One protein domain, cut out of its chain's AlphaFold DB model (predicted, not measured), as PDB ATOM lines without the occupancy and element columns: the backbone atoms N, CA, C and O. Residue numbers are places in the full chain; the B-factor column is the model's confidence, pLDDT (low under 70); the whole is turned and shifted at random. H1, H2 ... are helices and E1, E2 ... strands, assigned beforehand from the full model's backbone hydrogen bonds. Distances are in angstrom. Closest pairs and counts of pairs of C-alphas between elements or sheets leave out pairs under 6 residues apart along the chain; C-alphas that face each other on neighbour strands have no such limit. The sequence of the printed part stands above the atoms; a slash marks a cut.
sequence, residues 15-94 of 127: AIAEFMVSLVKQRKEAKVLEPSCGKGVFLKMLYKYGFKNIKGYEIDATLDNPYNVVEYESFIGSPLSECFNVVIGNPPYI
ATOM      1  N   ALA A  15      24.243  -0.898  14.542       97.94
ATOM      2  CA  ALA A  15      23.584  -0.566  15.808       97.94
ATOM      3  C   ALA A  15      22.343  -1.435  16.089       97.94
ATOM      4  O   ALA A  15      22.099  -1.821  17.231       97.94
ATOM      5  N   ILE A  16      21.572  -1.778  15.051       97.88
ATOM      6  CA  ILE A  16      20.396  -2.647  15.186       97.88
ATOM      7  C   ILE A  16      20.828  -4.097  15.384       97.88
ATOM      8  O   ILE A  16      20.297  -4.772  16.264       97.88
ATOM      9  N   ALA A  17      21.814  -4.566  14.616       98.19
ATOM     10  CA  ALA A  17      22.349  -5.914  14.778       98.19
ATOM     11  C   ALA A  17      22.942  -6.120  16.183       98.19
ATOM     12  O   ALA A  17      22.680  -7.134  16.828       98.19
ATOM     13  N   GLU A  18      23.687  -5.133  16.684       98.50
ATOM     14  CA  GLU A  18      24.251  -5.132  18.031       98.50
ATOM     15  C   GLU A  18      23.155  -5.178  19.093       98.50
ATOM     16  O   GLU A  18      23.185  -6.039  19.975       98.50
ATOM     17  N   PHE A  19      22.153  -4.302  18.974       98.50
ATOM     18  CA  PHE A  19      21.012  -4.297  19.879       98.50
ATOM     19  C   PHE A  19      20.323  -5.665  19.912       98.50
ATOM     20  O   PHE A  19      20.146  -6.230  20.990       98.50
ATOM     21  N   MET A  20      20.013  -6.252  18.753       98.38
ATOM     22  CA  MET A  20      19.365  -7.562  18.664       98.38
ATOM     23  C   MET A  20      20.212  -8.683  19.284       98.38
ATOM     24  O   MET A  20      19.686  -9.482  20.058       98.38
ATOM     25  N   VAL A  21      21.521  -8.729  19.012       98.44
ATOM     26  CA  VAL A  21      22.423  -9.725  19.618       98.44
ATOM     27  C   VAL A  21      22.507  -9.549  21.138       98.44
ATOM     28  O   VAL A  21      22.536 -10.540  21.867       98.44
ATOM     29  N   SER A  22      22.470  -8.312  21.641       97.94
ATOM     30  CA  SER A  22      22.507  -8.034  23.085       97.94
ATOM     31  C   SER A  22      21.299  -8.588  23.861       97.94
ATOM     32  O   SER A  22      21.389  -8.844  25.069       97.94
ATOM     33  N   LEU A  23      20.173  -8.818  23.174       98.19
ATOM     34  CA  LEU A  23      18.964  -9.403  23.759       98.19
ATOM     35  C   LEU A  23      19.072 -10.923  23.940       98.19
ATOM     36  O   LEU A  23      18.323 -11.494  24.734       98.19
ATOM     37  N   VAL A  24      20.010 -11.587  23.259       97.88
ATOM     38  CA  VAL A  24      20.178 -13.043  23.323       97.88
ATOM     39  C   VAL A  24      20.731 -13.453  24.694       97.88
ATOM     40  O   VAL A  24      21.879 -13.170  25.034       97.88
ATOM     41  N   LYS A  25      19.915 -14.162  25.486       96.38
ATOM     42  CA  LYS A  25      20.260 -14.617  26.851       96.38
ATOM     43  C   LYS A  25      20.874 -16.021  26.928       96.38
ATOM     44  O   LYS A  25      21.147 -16.506  28.020       96.38
ATOM     45  N   GLN A  26      21.078 -16.679  25.789       97.62
ATOM     46  CA  GLN A  26      21.676 -18.012  25.737       97.62
ATOM     47  C   GLN A  26      23.167 -18.002  26.111       97.62
ATOM     48  O   GLN A  26      23.858 -16.988  25.969       97.62
ATOM     49  N   ARG A  27      23.665 -19.160  26.565       97.19
ATOM     50  CA  ARG A  27      25.098 -19.375  26.828       97.19
ATOM     51  C   ARG A  27      25.928 -19.225  25.548       97.19
ATOM     52  O   ARG A  27      25.412 -19.397  24.447       97.19
ATOM     53  N   LYS A  28      27.222 -18.939  25.674       96.62
ATOM     54  CA  LYS A  28      28.101 -18.625  24.529       96.62
ATOM     55  C   LYS A  28      28.425 -19.832  23.642       96.62
ATOM     56  O   LYS A  28      28.822 -19.679  22.489       96.62
ATOM     57  N   GLU A  29      28.173 -21.025  24.164       97.25
ATOM     58  CA  GLU A  29      28.275 -22.314  23.481       97.25
ATOM     59  C   GLU A  29      26.992 -22.677  22.715       97.25
ATOM     60  O   GLU A  29      26.941 -23.722  22.065       97.25
ATOM     61  N   ALA A  30      25.936 -21.859  22.819       98.12
ATOM     62  CA  ALA A  30      24.694 -22.070  22.090       98.12
ATOM     63  C   ALA A  30      24.943 -22.077  20.579       98.12
ATOM     64  O   ALA A  30      25.739 -21.288  20.071       98.12
ATOM     65  N   LYS A  31      24.238 -22.966  19.877       98.44
ATOM     66  CA  LYS A  31      24.284 -23.062  18.422       98.44
ATOM     67  C   LYS A  31      23.384 -21.984  17.817       98.44
ATOM     68  O   LYS A  31      22.174 -21.992  18.060       98.44
ATOM     69  N   VAL A  32      23.973 -21.053  17.075       98.62
ATOM     70  CA  VAL A  32      23.307 -19.871  16.514       98.62
ATOM     71  C   VAL A  32      23.267 -19.962  14.993       98.62
ATOM     72  O   VAL A  32      24.282 -20.265  14.372       98.62
ATOM     73  N   LEU A  33      22.109 -19.671  14.407       98.56
ATOM     74  CA  LEU A  33      21.887 -19.617  12.966       98.56
ATOM     75  C   LEU A  33      21.597 -18.188  12.502       98.56
ATOM     76  O   LEU A  33      20.735 -17.520  13.077       98.56
ATOM     77  N   GLU A  34      22.233 -17.785  11.404       98.12
ATOM     78  CA  GLU A  34      21.811 -16.664  10.560       98.12
ATOM     79  C   GLU A  34      21.482 -17.172   9.138       98.12
ATOM     80  O   GLU A  34      22.393 -17.446   8.360       98.12
ATOM     81  N   PRO A  35      20.198 -17.327   8.766       97.19
ATOM     82  CA  PRO A  35      19.788 -18.046   7.549       97.19
ATOM     83  C   PRO A  35      19.939 -17.245   6.240       97.19
ATOM     84  O   PRO A  35      19.670 -17.770   5.163       97.19
ATOM     85  N   SER A  36      20.301 -15.963   6.325       96.06
ATOM     86  CA  SER A  36      20.461 -15.056   5.180       96.06
ATOM     87  C   SER A  36      21.415 -13.918   5.553       96.06
ATOM     88  O   SER A  36      20.984 -12.791   5.819       96.06
ATOM     89  N   CYS A  37      22.702 -14.234   5.700       96.44
ATOM     90  CA  CYS A  37      23.629 -13.386   6.445       96.44
ATOM     91  C   CYS A  37      24.093 -12.128   5.705       96.44
ATOM     92  O   CYS A  37      24.649 -11.216   6.325       96.44
ATOM     93  N   GLY A  38      23.855 -12.015   4.397       95.00
ATOM     94  CA  GLY A  38      24.254 -10.855   3.618       95.00
ATOM     95  C   GLY A  38      25.756 -10.607   3.746       95.00
ATOM     96  O   GLY A  38      26.563 -11.443   3.366       95.00
ATOM     97  N   LYS A  39      26.136  -9.451   4.306       94.94
ATOM     98  CA  LYS A  39      27.541  -9.075   4.584       94.94
ATOM     99  C   LYS A  39      28.040  -9.494   5.980       94.94
ATOM    100  O   LYS A  39      29.070  -9.000   6.433       94.94
ATOM    101  N   GLY A  40      27.274 -10.306   6.707       96.88
ATOM    102  CA  GLY A  40      27.695 -10.895   7.978       96.88
ATOM    103  C   GLY A  40      27.658  -9.934   9.166       96.88
ATOM    104  O   GLY A  40      28.456 -10.062  10.093       96.88
ATOM    105  N   VAL A  41      26.754  -8.948   9.168       97.50
ATOM    106  CA  VAL A  41      26.674  -7.966  10.265       97.50
ATOM    107  C   VAL A  41      26.249  -8.607  11.590       97.50
ATOM    108  O   VAL A  41      26.803  -8.256  12.633       97.50
ATOM    109  N   PHE A  42      25.328  -9.579  11.575       98.31
ATOM    110  CA  PHE A  42      25.001 -10.313  12.796       98.31
ATOM    111  C   PHE A  42      26.119 -11.289  13.162       98.31
ATOM    112  O   PHE A  42      26.466 -11.324  14.337       98.31
ATOM    113  N   LEU A  43      26.762 -11.976  12.207       98.38
ATOM    114  CA  LEU A  43      27.976 -12.770  12.476       98.38
ATOM    115  C   LEU A  43      29.035 -11.951  13.233       98.38
ATOM    116  O   LEU A  43      29.505 -12.372  14.292       98.38
ATOM    117  N   LYS A  44      29.342 -10.733  12.761       98.06
ATOM    118  CA  LYS A  44      30.258  -9.791  13.427       98.06
ATOM    119  C   LYS A  44      29.861  -9.544  14.881       98.06
ATOM    120  O   LYS A  44      30.705  -9.613  15.776       98.06
ATOM    121  N   MET A  45      28.583  -9.258  15.125       98.44
ATOM    122  CA  MET A  45      28.074  -8.984  16.469       98.44
ATOM    123  C   MET A  45      28.039 -10.239  17.349       98.44
ATOM    124  O   MET A  45      28.373 -10.164  18.528       98.44
ATOM    125  N   LEU A  46      27.714 -11.406  16.799       98.50
ATOM    126  CA  LEU A  46      27.730 -12.678  17.519       98.50
ATOM    127  C   LEU A  46      29.139 -13.009  18.024       98.50
ATOM    128  O   LEU A  46      29.301 -13.301  19.213       98.50
ATOM    129  N   TYR A  47      30.160 -12.864  17.172       98.06
ATOM    130  CA  TYR A  47      31.557 -13.004  17.590       98.06
ATOM    131  C   TYR A  47      31.954 -11.954  18.635       98.06
ATOM    132  O   TYR A  47      32.553 -12.309  19.651       98.06
ATOM    133  N   LYS A  48      31.566 -10.680  18.450       98.06
ATOM    134  CA  LYS A  48      31.796  -9.601  19.435       98.06
ATOM    135  C   LYS A  48      31.219  -9.944  20.815       98.06
ATOM    136  O   LYS A  48      31.848  -9.658  21.828       98.06
ATOM    137  N   TYR A  49      30.050 -10.583  20.864       97.81
ATOM    138  CA  TYR A  49      29.385 -11.009  22.100       97.81
ATOM    139  C   TYR A  49      29.836 -12.393  22.600       97.81
ATOM    140  O   TYR A  49      29.270 -12.900  23.574       97.81
ATOM    141  N   GLY A  50      30.847 -12.997  21.973       97.94
ATOM    142  CA  GLY A  50      31.515 -14.212  22.433       97.94
ATOM    143  C   GLY A  50      30.862 -15.528  22.017       97.94
ATOM    144  O   GLY A  50      31.278 -16.569  22.523       97.94
ATOM    145  N   PHE A  51      29.862 -15.521  21.130       98.31
ATOM    146  CA  PHE A  51      29.319 -16.762  20.574       98.31
ATOM    147  C   PHE A  51      30.357 -17.442  19.679       98.31
ATOM    148  O   PHE A  51      31.075 -16.778  18.932       98.31
ATOM    149  N   LYS A  52      30.446 -18.772  19.773       95.88
ATOM    150  CA  LYS A  52      31.463 -19.563  19.052       95.88
ATOM    151  C   LYS A  52      30.878 -20.555  18.053       95.88
ATOM    152  O   LYS A  52      31.537 -20.882  17.075       95.88
ATOM    153  N   ASN A  53      29.667 -21.043  18.309       98.00
ATOM    154  CA  ASN A  53      28.998 -22.041  17.482       98.00
ATOM    155  C   ASN A  53      27.964 -21.349  16.589       98.00
ATOM    156  O   ASN A  53      26.781 -21.298  16.917       98.00
ATOM    157  N   ILE A  54      28.448 -20.731  15.516       98.50
ATOM    158  CA  ILE A  54      27.652 -19.913  14.601       98.50
ATOM    159  C   ILE A  54      27.626 -20.614  13.245       98.50
ATOM    160  O   ILE A  54      28.649 -21.144  12.819       98.50
ATOM    161  N   LYS A  55      26.476 -20.593  12.576       98.38
ATOM    162  CA  LYS A  55      26.311 -21.018  11.188       98.38
ATOM    163  C   LYS A  55      25.566 -19.937  10.415       98.38
ATOM    164  O   LYS A  55      24.569 -19.409  10.910       98.38
ATOM    165  N   GLY A  56      26.062 -19.598   9.233       97.94
ATOM    166  CA  GLY A  56      25.454 -18.625   8.333       97.94
ATOM    167  C   GLY A  56      25.114 -19.257   6.989       97.94
ATOM    168  O   GLY A  56      25.841 -20.132   6.533       97.94
ATOM    169  N   TYR A  57      24.050 -18.787   6.351       98.00
ATOM    170  CA  TYR A  57      23.730 -19.101   4.958       98.00
ATOM    171  C   TYR A  57      23.644 -17.819   4.139       98.00
ATOM    172  O   TYR A  57      23.089 -16.823   4.609       98.00
ATOM    173  N   GLU A  58      24.152 -17.842   2.909       96.56
ATOM    174  CA  GLU A  58      23.983 -16.753   1.945       96.56
ATOM    175  C   GLU A  58      23.929 -17.291   0.515       96.56
ATOM    176  O   GLU A  58      24.877 -17.886   0.019       96.56
ATOM    177  N   ILE A  59      22.836 -17.028  -0.195       94.44
ATOM    178  CA  ILE A  59      22.671 -17.521  -1.567       94.44
ATOM    179  C   ILE A  59      23.517 -16.737  -2.586       94.44
ATOM    180  O   ILE A  59      23.835 -17.234  -3.668       94.44
ATOM    181  N   ASP A  60      23.873 -15.491  -2.274       94.12
ATOM    182  CA  ASP A  60      24.710 -14.646  -3.112       94.12
ATOM    183  C   ASP A  60      26.197 -14.822  -2.792       94.12
ATOM    184  O   ASP A  60      26.789 -14.063  -2.024       94.12
ATOM    185  N   ALA A  61      26.832 -15.782  -3.467       92.25
ATOM    186  CA  ALA A  61      28.273 -16.031  -3.378       92.25
ATOM    187  C   ALA A  61      29.163 -14.839  -3.785       92.25
ATOM    188  O   ALA A  61      30.380 -14.900  -3.627       92.25
ATOM    189  N   THR A  62      28.593 -13.753  -4.326       93.19
ATOM    190  CA  THR A  62      29.348 -12.526  -4.621       93.19
ATOM    191  C   THR A  62      29.501 -11.605  -3.409       93.19
ATOM    192  O   THR A  62      30.291 -10.658  -3.460       93.19
ATOM    193  N   LEU A  63      28.767 -11.860  -2.321       90.25
ATOM    194  CA  LEU A  63      28.927 -11.144  -1.062       90.25
ATOM    195  C   LEU A  63      30.117 -11.707  -0.292       90.25
ATOM    196  O   LEU A  63      30.027 -12.756   0.331       90.25
ATOM    197  N   ASP A  64      31.221 -10.970  -0.325       85.38
ATOM    198  CA  ASP A  64      32.457 -11.325   0.366       85.38
ATOM    199  C   ASP A  64      32.282 -11.258   1.894       85.38
ATOM    200  O   ASP A  64      32.353 -10.187   2.506       85.38
ATOM    201  N   ASN A  65      31.993 -12.408   2.512       92.06
ATOM    202  CA  ASN A  65      31.997 -12.557   3.962       92.06
ATOM    203  C   ASN A  65      33.371 -13.021   4.456       92.06
ATOM    204  O   ASN A  65      33.868 -14.051   4.002       92.06
ATOM    205  N   PRO A  66      33.934 -12.377   5.495       92.62
ATOM    206  CA  PRO A  66      35.206 -12.791   6.090       92.62
ATOM    207  C   PRO A  66      35.078 -14.027   7.002       92.62
ATOM    208  O   PRO A  66      36.031 -14.390   7.691       92.62
ATOM    209  N   TYR A  67      33.897 -14.648   7.070       95.69
ATOM    210  CA  TYR A  67      33.564 -15.694   8.030       95.69
ATOM    211  C   TYR A  67      33.450 -17.051   7.337       95.69
ATOM    212  O   TYR A  67      32.601 -17.253   6.476       95.69
ATOM    213  N   ASN A  68      34.259 -18.015   7.772       95.44
ATOM    214  CA  ASN A  68      34.263 -19.387   7.251       95.44
ATOM    215  C   ASN A  68      33.042 -20.226   7.672       95.44
ATOM    216  O   ASN A  68      32.907 -21.362   7.234       95.44
ATOM    217  N   VAL A  69      32.182 -19.689   8.541       97.00
ATOM    218  CA  VAL A  69      30.935 -20.334   8.978       97.00
ATOM    219  C   VAL A  69      29.767 -20.109   8.011       97.00
ATOM    220  O   VAL A  69      28.651 -20.534   8.307       97.00
ATOM    221  N   VAL A  70      30.002 -19.393   6.906       97.94
ATOM    222  CA  VAL A  70      28.999 -19.093   5.881       97.94
ATOM    223  C   VAL A  70      29.001 -20.184   4.818       97.94
ATOM    224  O   VAL A  70      30.002 -20.393   4.134       97.94
ATOM    225  N   GLU A  71      27.862 -20.847   4.659       97.00
ATOM    226  CA  GLU A  71      27.578 -21.740   3.540       97.00
ATOM    227  C   GLU A  71      26.919 -20.921   2.420       97.00
ATOM    228  O   GLU A  71      25.851 -20.328   2.605       97.00
ATOM    229  N   TYR A  72      27.576 -20.850   1.256       95.69
ATOM    230  CA  TYR A  72      27.079 -20.083   0.108       95.69
ATOM    231  C   TYR A  72      26.032 -20.860  -0.699       95.69
ATOM    232  O   TYR A  72      26.231 -21.200  -1.867       95.69
ATOM    233  N   GLU A  73      24.926 -21.182  -0.042       94.75
ATOM    234  CA  GLU A  73      23.812 -21.946  -0.589       94.75
ATOM    235  C   GLU A  73      22.475 -21.471  -0.007       94.75
ATOM    236  O   GLU A  73      22.409 -20.612   0.876       94.75
ATOM    237  N   SER A  74      21.379 -22.007  -0.539       94.31
ATOM    238  CA  SER A  74      20.042 -21.675  -0.060       94.31
ATOM    239  C   SER A  74      19.744 -22.366   1.269       94.31
ATOM    240  O   SER A  74      19.748 -23.593   1.361       94.31
ATOM    241  N   PHE A  75      19.369 -21.582   2.282       95.19
ATOM    242  CA  PHE A  75      18.896 -22.112   3.561       95.19
ATOM    243  C   PHE A  75      17.633 -22.983   3.424       95.19
ATOM    244  O   PHE A  75      17.411 -23.876   4.241       95.19
ATOM    245  N   ILE A  76      16.808 -22.764   2.391       91.94
ATOM    246  CA  ILE A  76      15.583 -23.550   2.162       91.94
ATOM    247  C   ILE A  76      15.907 -25.035   1.943       91.94
ATOM    248  O   ILE A  76      15.133 -25.893   2.366       91.94
ATOM    249  N   GLY A  77      17.058 -25.332   1.334       89.56
ATOM    250  CA  GLY A  77      17.561 -26.690   1.131       89.56
ATOM    251  C   GLY A  77      18.347 -27.271   2.311       89.56
ATOM    252  O   GLY A  77      18.863 -28.382   2.193       89.56
ATOM    253  N   SER A  78      18.469 -26.553   3.434       92.62
ATOM    254  CA  SER A  78      19.276 -27.010   4.572       92.62
ATOM    255  C   SER A  78      18.702 -28.275   5.246       92.62
ATOM    256  O   SER A  78      17.487 -28.505   5.231       92.62
ATOM    257  N   PRO A  79      19.547 -29.126   5.866       91.69
ATOM    258  CA  PRO A  79      19.088 -30.357   6.507       91.69
ATOM    259  C   PRO A  79      18.122 -30.108   7.675       91.69
ATOM    260  O   PRO A  79      18.477 -29.494   8.679       91.69
ATOM    261  N   LEU A  80      16.929 -30.710   7.615       89.75
ATOM    262  CA  LEU A  80      15.905 -30.580   8.666       89.75
ATOM    263  C   LEU A  80      16.298 -31.202  10.015       89.75
ATOM    264  O   LEU A  80      15.669 -30.925  11.034       89.75
ATOM    265  N   SER A  81      17.322 -32.058  10.035       93.06
ATOM    266  CA  SER A  81      17.868 -32.648  11.260       93.06
ATOM    267  C   SER A  81      18.727 -31.673  12.068       93.06
ATOM    268  O   SER A  81      19.093 -31.976  13.205       93.06
ATOM    269  N   GLU A  82      19.115 -30.534  11.490       94.50
ATOM    270  CA  GLU A  82      19.976 -29.564  12.152       94.50
ATOM    271  C   GLU A  82      19.164 -28.597  13.028       94.50
ATOM    272  O   GLU A  82      18.418 -27.752  12.540       94.50
ATOM    273  N   CYS A  83      19.332 -28.698  14.348       95.56
ATOM    274  CA  CYS A  83      18.651 -27.830  15.311       95.56
ATOM    275  C   CYS A  83      19.561 -26.706  15.820       95.56
ATOM    276  O   CYS A  83      20.766 -26.897  15.996       95.56
ATOM    277  N   PHE A  84      18.957 -25.561  16.147       97.62
ATOM    278  CA  PHE A  84      19.642 -24.370  16.654       97.62
ATOM    279  C   PHE A  84      18.981 -23.864  17.934       97.62
ATOM    280  O   PHE A  84      17.773 -23.992  18.123       97.62
ATOM    281  N   ASN A  85      19.775 -23.277  18.829       98.31
ATOM    282  CA  ASN A  85      19.273 -22.648  20.050       98.31
ATOM    283  C   ASN A  85      18.787 -21.218  19.801       98.31
ATOM    284  O   ASN A  85      17.931 -20.724  20.532       98.31
ATOM    285  N   VAL A  86      19.377 -20.542  18.814       98.31
ATOM    286  CA  VAL A  86      19.072 -19.157  18.452       98.31
ATOM    287  C   VAL A  86      19.034 -19.061  16.934       98.31
ATOM    288  O   VAL A  86      19.956 -19.523  16.268       98.31
ATOM    289  N   VAL A  87      17.994 -18.424  16.404       98.19
ATOM    290  CA  VAL A  87      17.948 -17.956  15.017       98.19
ATOM    291  C   VAL A  87      17.865 -16.438  15.070       98.19
ATOM    292  O   VAL A  87      17.031 -15.889  15.790       98.19
ATOM    293  N   ILE A  88      18.755 -15.760  14.357       98.38
ATOM    294  CA  ILE A  88      18.823 -14.301  14.316       98.38
ATOM    295  C   ILE A  88      19.151 -13.852  12.900       98.38
ATOM    296  O   ILE A  88      19.846 -14.547  12.171       98.38
ATOM    297  N   GLY A  89      18.650 -12.694  12.494       96.69
ATOM    298  CA  GLY A  89      18.963 -12.137  11.189       96.69
ATOM    299  C   GLY A  89      17.912 -11.149  10.727       96.69
ATOM    300  O   GLY A  89      16.977 -10.811  11.455       96.69
ATOM    301  N   ASN A  90      18.077 -10.706   9.488       96.06
ATOM    302  CA  ASN A  90      17.108  -9.899   8.766       96.06
ATOM    303  C   ASN A  90      16.832 -10.588   7.419       96.06
ATOM    304  O   ASN A  90      17.703 -10.535   6.548       96.06
ATOM    305  N   PRO A  91      15.688 -11.277   7.257       93.12
ATOM    306  CA  PRO A  91      15.415 -12.050   6.051       93.12
ATOM    307  C   PRO A  91      15.286 -11.148   4.812       93.12
ATOM    308  O   PRO A  91      15.003  -9.953   4.938       93.12
ATOM    309  N   PRO A  92      15.465 -11.694   3.596       90.69
ATOM    310  CA  PRO A  92      15.253 -10.939   2.367       90.69
ATOM    311  C   PRO A  92      13.780 -10.545   2.197       90.69
ATOM    312  O   PRO A  92      12.873 -11.352   2.404       90.69
ATOM    313  N   TYR A  93      13.532  -9.314   1.741       87.44
ATOM    314  CA  TYR A  93      12.178  -8.804   1.495       87.44
ATOM    315  C   TYR A  93      11.928  -8.695  -0.007       87.44
ATOM    316  O   TYR A  93      12.198  -7.669  -0.640       87.44
ATOM    317  N   ILE A  94      11.392  -9.765  -0.592       85.31
ATOM    318  CA  ILE A  94      11.066  -9.838  -2.017       85.31
ATOM    319  C   ILE A  94       9.604 -10.233  -2.221       85.31
ATOM    320  O   ILE A  94       9.076 -11.134  -1.577       85.31
TER     321      ILE A  94
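What this domain is: This is residues 15 to 94 of the 127 residues of the protein "N-6 DNA methylase" of Prevotella nigrescens F0103 (UniProt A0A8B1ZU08). There is little regular structure here: a pair of short parallel strands, E1 and E2, with helix H2 packed on both and H1 packed on H2. Residues 58 to 94, with no named element, pair briefly with E2 at 70 to 71 and E1 at 86 to 87. The 80 printed residues, 25 in named elements ordered H1, E1, H2, E2, are mixed in class and compact, with radius of gyration of the C-alphas 11.9 A and spans 30 by 29 by 25 A.

Where its parts are: Find C-alpha 15 at (23.584, -0.566, 15.808); H1 runs 10.5 A to residue 22. Next come E1, residues 31 to 34, 10.4 A; H2, residues 41 to 48, 10.6 A; and E2, residues 53 to 57, 13.9 A, ending at C-alpha 57, (23.730, -19.101, 4.958).

How they stand to each other: Look at N 32 and O 53, 2.8 A apart, within hydrogen-bond range between parallel E1 and E2, 23 degrees apart in direction. With H2 between them along the chain they form a strand-helix-strand unit, its crossover right-handed. H2 and E2 have closest C-alphas Leu 43 and Ile 54, 7.5 A. H1 and H2 touch, closest C-alphas Ala 17 and Phe 42, 5.5 A, the same way at a steep tilt of 47 degrees. In both, every O i to N i+4 pair is within hydrogen-bond range.

The domain as a whole: The farthest C-alphas, Arg 27 and Ile 94, are 33.5 A apart. The printed part has no cut, no link between named elements is long, and no printed residue is under 70 in pLDDT.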